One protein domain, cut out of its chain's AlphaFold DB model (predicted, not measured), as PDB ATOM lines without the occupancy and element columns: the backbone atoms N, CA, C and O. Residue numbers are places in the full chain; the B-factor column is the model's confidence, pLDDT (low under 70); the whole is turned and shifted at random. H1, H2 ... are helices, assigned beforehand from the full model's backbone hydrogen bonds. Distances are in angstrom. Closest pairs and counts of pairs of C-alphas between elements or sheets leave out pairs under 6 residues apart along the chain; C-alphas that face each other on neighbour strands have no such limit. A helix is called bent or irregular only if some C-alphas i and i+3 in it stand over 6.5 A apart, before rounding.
ATOM      1  N   ALA A 145      73.686  59.906  61.396       95.25
ATOM      2  CA  ALA A 145      73.725  61.235  60.793       95.25
ATOM      3  C   ALA A 145      72.767  62.202  61.500       95.25
ATOM      4  O   ALA A 145      73.143  63.340  61.779       95.25
ATOM      5  N   VAL A 146      71.560  61.752  61.864       96.88
ATOM      6  CA  VAL A 146      70.605  62.589  62.610       96.88
ATOM      7  C   VAL A 146      71.112  62.927  64.010       96.88
ATOM      8  O   VAL A 146      70.992  64.076  64.438       96.88
ATOM      9  N   PHE A 147      71.697  61.969  64.733       96.06
ATOM     10  CA  PHE A 147      72.266  62.245  66.053       96.06
ATOM     11  C   PHE A 147      73.446  63.217  65.980       96.06
ATOM     12  O   PHE A 147      73.510  64.146  66.786       96.06
ATOM     13  N   ALA A 148      74.320  63.075  64.981       95.56
ATOM     14  CA  ALA A 148      75.489  63.931  64.788       95.56
ATOM     15  C   ALA A 148      75.150  65.422  64.604       95.56
ATOM     16  O   ALA A 148      76.002  66.270  64.846       95.56
ATOM     17  N   ARG A 149      73.899  65.760  64.257       96.38
ATOM     18  CA  ARG A 149      73.403  67.148  64.190       96.38
ATOM     19  C   ARG A 149      73.346  67.846  65.559       96.38
ATOM     20  O   ARG A 149      73.161  69.059  65.617       96.38
ATOM     21  N   SER A 150      73.442  67.114  66.674       94.94
ATOM     22  CA  SER A 150      73.407  67.682  68.028       94.94
ATOM     23  C   SER A 150      74.805  67.781  68.636       94.94
ATOM     24  O   SER A 150      75.336  66.794  69.127       94.94
ATOM     25  N   HIS A 151      75.391  68.976  68.691       93.31
ATOM     26  CA  HIS A 151      76.759  69.136  69.209       93.31
ATOM     27  C   HIS A 151      76.835  69.439  70.706       93.31
ATOM     28  O   HIS A 151      77.809  69.073  71.358       93.31
ATOM     29  N   ASP A 152      75.805  70.061  71.279       94.25
ATOM     30  CA  ASP A 152      75.874  70.558  72.658       94.25
ATOM     31  C   ASP A 152      75.218  69.625  73.676       94.25
ATOM     32  O   ASP A 152      75.610  69.599  74.844       94.25
ATOM     33  N   TYR A 153      74.222  68.841  73.256       94.25
ATOM     34  CA  TYR A 153      73.389  68.043  74.155       94.25
ATOM     35  C   TYR A 153      73.180  66.625  73.632       94.25
ATOM     36  O   TYR A 153      72.949  66.406  72.447       94.25
ATOM     37  N   CYS A 154      73.189  65.652  74.540       94.56
ATOM     38  CA  CYS A 154      72.913  64.261  74.212       94.56
ATOM     39  C   CYS A 154      71.474  64.093  73.707       94.56
ATOM     40  O   CYS A 154      70.523  64.412  74.433       94.56
ATOM     41  N   CYS A 155      71.309  63.500  72.523       95.25
ATOM     42  CA  CYS A 155      69.999  63.202  71.943       95.25
ATOM     43  C   CYS A 155      69.115  62.341  72.869       95.25
ATOM     44  O   CYS A 155      67.898  62.510  72.885       95.25
ATOM     45  N   CYS A 156      69.703  61.490  73.715       92.44
ATOM     46  CA  CYS A 156      68.971  60.576  74.599       92.44
ATOM     47  C   CYS A 156      68.562  61.188  75.950       92.44
ATOM     48  O   CYS A 156      67.393  61.211  76.345       92.44
ATOM     49  N   CYS A 157      69.541  61.690  76.704       89.25
ATOM     50  CA  CYS A 157      69.327  62.122  78.089       89.25
ATOM     51  C   CYS A 157      69.271  63.646  78.259       89.25
ATOM     52  O   CYS A 157      68.940  64.124  79.343       89.25
ATOM     53  N   GLY A 158      69.606  64.411  77.213       90.31
ATOM     54  CA  GLY A 158      69.616  65.875  77.232       90.31
ATOM     55  C   GLY A 158      70.750  66.498  78.052       90.31
ATOM     56  O   GLY A 158      70.769  67.713  78.214       90.31
ATOM     57  N   LYS A 159      71.687  65.701  78.584       91.75
ATOM     58  CA  LYS A 159      72.873  66.214  79.289       91.75
ATOM     59  C   LYS A 159      73.856  66.845  78.301       91.75
ATOM     60  O   LYS A 159      73.959  66.379  77.168       91.75
ATOM     61  N   GLY A 160      74.590  67.861  78.751       94.38
ATOM     62  CA  GLY A 160      75.608  68.532  77.942       94.38
ATOM     63  C   GLY A 160      76.751  67.598  77.530       94.38
ATOM     64  O   GLY A 160      77.222  66.800  78.346       94.38
ATOM     65  N   LEU A 161      77.189  67.705  76.276       94.88
ATOM     66  CA  LEU A 161      78.278  66.918  75.698       94.88
ATOM     67  C   LEU A 161      79.611  67.648  75.886       94.88
ATOM     68  O   LEU A 161      79.763  68.819  75.520       94.88
ATOM     69  N   ARG A 162      80.580  66.960  76.495       92.69
ATOM     70  CA  ARG A 162      81.848  67.568  76.920       92.69
ATOM     71  C   ARG A 162      83.018  67.169  76.036       92.69
ATOM     72  O   ARG A 162      83.772  68.043  75.633       92.69
ATOM     73  N   ASP A 163      83.158  65.881  75.744       93.69
ATOM     74  CA  ASP A 163      84.220  65.364  74.888       93.69
ATOM     75  C   ASP A 163      83.847  65.456  73.404       93.69
ATOM     76  O   ASP A 163      82.685  65.300  73.018       93.69
ATOM     77  N   GLU A 164      84.856  65.692  72.569       94.12
ATOM     78  CA  GLU A 164      84.715  65.857  71.120       94.12
ATOM     79  C   GLU A 164      84.052  64.646  70.458       94.12
ATOM     80  O   GLU A 164      83.166  64.798  69.621       94.12
ATOM     81  N   SER A 165      84.402  63.438  70.903       92.94
ATOM     82  CA  SER A 165      83.847  62.192  70.373       92.94
ATOM     83  C   SER A 165      82.329  62.121  70.561       92.94
ATOM     84  O   SER A 165      81.585  61.763  69.646       92.94
ATOM     85  N   SER A 166      81.835  62.502  71.736       93.44
ATOM     86  CA  SER A 166      80.405  62.580  71.991       93.44
ATOM     87  C   SER A 166      79.725  63.732  71.272       93.44
ATOM     88  O   SER A 166      78.609  63.525  70.804       93.44
ATOM     89  N   ARG A 167      80.374  64.894  71.124       95.50
ATOM     90  CA  ARG A 167      79.847  66.007  70.311       95.50
ATOM     91  C   ARG A 167      79.721  65.648  68.832       95.50
ATOM     92  O   ARG A 167      78.751  66.044  68.199       95.50
ATOM     93  N   ALA A 168      80.664  64.869  68.303       94.00
ATOM     94  CA  ALA A 168      80.633  64.378  66.929       94.00
ATOM     95  C   ALA A 168      79.510  63.351  66.703       94.00
ATOM     96  O   ALA A 168      78.915  63.302  65.633       94.00
ATOM     97  N   ARG A 169      79.188  62.531  67.714       94.19
ATOM     98  CA  ARG A 169      78.059  61.582  67.661       94.19
ATOM     99  C   ARG A 169      76.701  62.201  67.994       94.19
ATOM    100  O   ARG A 169      75.684  61.587  67.705       94.19
ATOM    101  N   GLY A 170      76.689  63.307  68.733       95.50
ATOM    102  CA  GLY A 170      75.522  63.845  69.440       95.50
ATOM    103  C   GLY A 170      74.940  62.962  70.544       95.50
ATOM    104  O   GLY A 170      73.823  63.172  71.025       95.50
ATOM    105  N   VAL A 171      75.714  61.979  71.007       94.19
ATOM    106  CA  VAL A 171      75.310  61.020  72.038       94.19
ATOM    107  C   VAL A 171      76.426  60.869  73.067       94.19
ATOM    108  O   VAL A 171      77.584  60.600  72.734       94.19
ATOM    109  N   GLY A 172      76.066  61.029  74.342       91.56
ATOM    110  CA  GLY A 172      76.969  60.830  75.478       91.56
ATOM    111  C   GLY A 172      77.381  59.360  75.650       91.56
ATOM    112  O   GLY A 172      76.591  58.478  75.310       91.56
ATOM    113  N   PRO A 173      78.561  59.068  76.227       87.94
ATOM    114  CA  PRO A 173      79.114  57.709  76.296       87.94
ATOM    115  C   PRO A 173      78.184  56.709  76.999       87.94
ATOM    116  O   PRO A 173      78.013  55.584  76.535       87.94
ATOM    117  N   GLU A 174      77.491  57.148  78.053       85.00
ATOM    118  CA  GLU A 174      76.518  56.330  78.792       85.00
ATOM    119  C   GLU A 174      75.298  55.924  77.953       85.00
ATOM    120  O   GLU A 174      74.652  54.914  78.220       85.00
ATOM    121  N   CYS A 175      74.953  56.718  76.935       87.38
ATOM    122  CA  CYS A 175      73.785  56.481  76.091       87.38
ATOM    123  C   CYS A 175      74.120  55.693  74.819       87.38
ATOM    124  O   CYS A 175      73.221  55.068  74.262       87.38
ATOM    125  N   VAL A 176      75.388  55.675  74.384       85.50
ATOM    126  CA  VAL A 176      75.825  54.932  73.185       85.50
ATOM    127  C   VAL A 176      75.504  53.445  73.316       85.50
ATOM    128  O   VAL A 176      74.947  52.865  72.394       85.50
ATOM    129  N   ARG A 177      75.748  52.847  74.492       78.25
ATOM    130  CA  ARG A 177      75.548  51.404  74.731       78.25
ATOM    131  C   ARG A 177      74.126  50.925  74.422       78.25
ATOM    132  O   ARG A 177      73.948  49.814  73.936       78.25
ATOM    133  N   VAL A 178      73.130  51.775  74.676       77.19
ATOM    134  CA  VAL A 178      71.703  51.489  74.439       77.19
ATOM    135  C   VAL A 178      71.332  51.626  72.955       77.19
ATOM    136  O   VAL A 178      70.349  51.051  72.496       77.19
ATOM    137  N   LEU A 179      72.131  52.377  72.195       79.75
ATOM    138  CA  LEU A 179      71.934  52.671  70.776       79.75
ATOM    139  C   LEU A 179      72.794  51.804  69.852       79.75
ATOM    140  O   LEU A 179      72.772  52.017  68.639       79.75
ATOM    141  N   ASN A 180      73.536  50.833  70.394       74.50
ATOM    142  CA  ASN A 180      74.473  50.033  69.606       74.50
ATOM    143  C   ASN A 180      73.805  49.319  68.417       74.50
ATOM    144  O   ASN A 180      74.399  49.176  67.360       74.50
ATOM    145  N   TRP A 181      72.552  48.895  68.577       70.62
ATOM    146  CA  TRP A 181      71.785  48.223  67.526       70.62
ATOM    147  C   TRP A 181      71.166  49.190  66.500       70.62
ATOM    148  O   TRP A 181      70.700  48.736  65.462       70.62
ATOM    149  N   LEU A 182      71.101  50.489  66.814       74.06
ATOM    150  CA  LEU A 182      70.384  51.500  66.029       74.06
ATOM    151  C   LEU A 182      71.325  52.385  65.208       74.06
ATOM    152  O   LEU A 182      71.008  52.721  64.077       74.06
ATOM    153  N   ALA A 183      72.447  52.816  65.789       69.81
ATOM    154  CA  ALA A 183      73.298  53.841  65.173       69.81
ATOM    155  C   ALA A 183      74.806  53.628  65.380       69.81
ATOM    156  O   ALA A 183      75.619  54.339  64.788       69.81
ATOM    157  N   PHE A 184      75.194  52.691  66.248       66.69
ATOM    158  CA  PHE A 184      76.580  52.521  66.682       66.69
ATOM    159  C   PHE A 184      76.908  51.035  66.818       66.69
ATOM    160  O   PHE A 184      77.080  50.540  67.932       66.69
ATOM    161  N   GLU A 185      76.952  50.307  65.698       59.91
ATOM    162  CA  GLU A 185      77.348  48.895  65.715       59.91
ATOM    163  C   GLU A 185      78.628  48.704  66.540       59.91
ATOM    164  O   GLU A 185      79.551  49.527  66.496       59.91
TER     165      GLU A 185
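What this domain is: This is residues 145 to 185 of the 196 residues of an uncharacterized protein of Planctomyces sp. SH-PL62 (UniProt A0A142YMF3). Three short helices and a wide loop make a small body: the loop, residues 149 to 163, leads from H1 round to H2, whose last residue comes back beside the end of H1. From there residues 170 to 172 pass through the middle to H3, which lies with the tail of residues 180 to 185 toward the other end of the longest axis from the loop's Arg 162. The printed part has 41 residues with three named helices, in the order H1, H2, H3, and no named strand. The class is all helix, though only 17 of the 41 residues are in named elements. The whole is compact, with a radius of gyration of the C-alphas of 8.8 A, and rounded, with spans of 23 by 18 by 15 A.

Where its parts are: Find C-alpha 145 at (73.725, 61.235, 60.793); there H1 begins, and its four residues run to Ala 148. Read on through residues 149 to 163 to C-alpha 164 at (84.715, 65.857, 71.120), where H2 begins; it holds residues 164 to 169 and is 8.6 A long from first to last C-alpha. H3, residues 173 to 179, is the longest helix by residues and measures 10.4 A; it ends at C-alpha 179, at (71.934, 52.671, 70.776). H3 is neither bent nor irregular, but only just: C-alphas 174 and 177 are 6.5 A apart.

How they stand to each other: Look first at H1, which touches H2; their closest C-alphas are those of Ala 148 and Arg 169, 4.5 A apart. Next compare H2 with H3: they are close but not clearly touching, and their closest C-alphas, those of Ser 166 and Pro 173, are 6.6 A apart. H2 and H3 run the same way at a shallow tilt of 19 degrees. H1 and H3 are apart. In the backbone, every O i to N i+4 pair of H2 is within hydrogen-bond range, while in H3 0 of 3 are, beside 3 of 4 O i to N i+3 pairs. H1 is too short for an O i to N i+4 pair, and its one O i to N i+3 pair is within range.

The domain as a whole: The two C-alphas farthest apart are those of Arg 162 and Trp 181, at 23.7 A, and the first and last printed C-alphas, those of Ala 145 and Glu 185, are 13.8 A apart. The printed part has no cut. The link from H1 to H2 is long, with 15 residues, and the one from H2 to H3 is tight, with 3. In the B-factor column you will find a mean pLDDT of 88.5 for the printed part of this model; residues 183 to 185 are under 70.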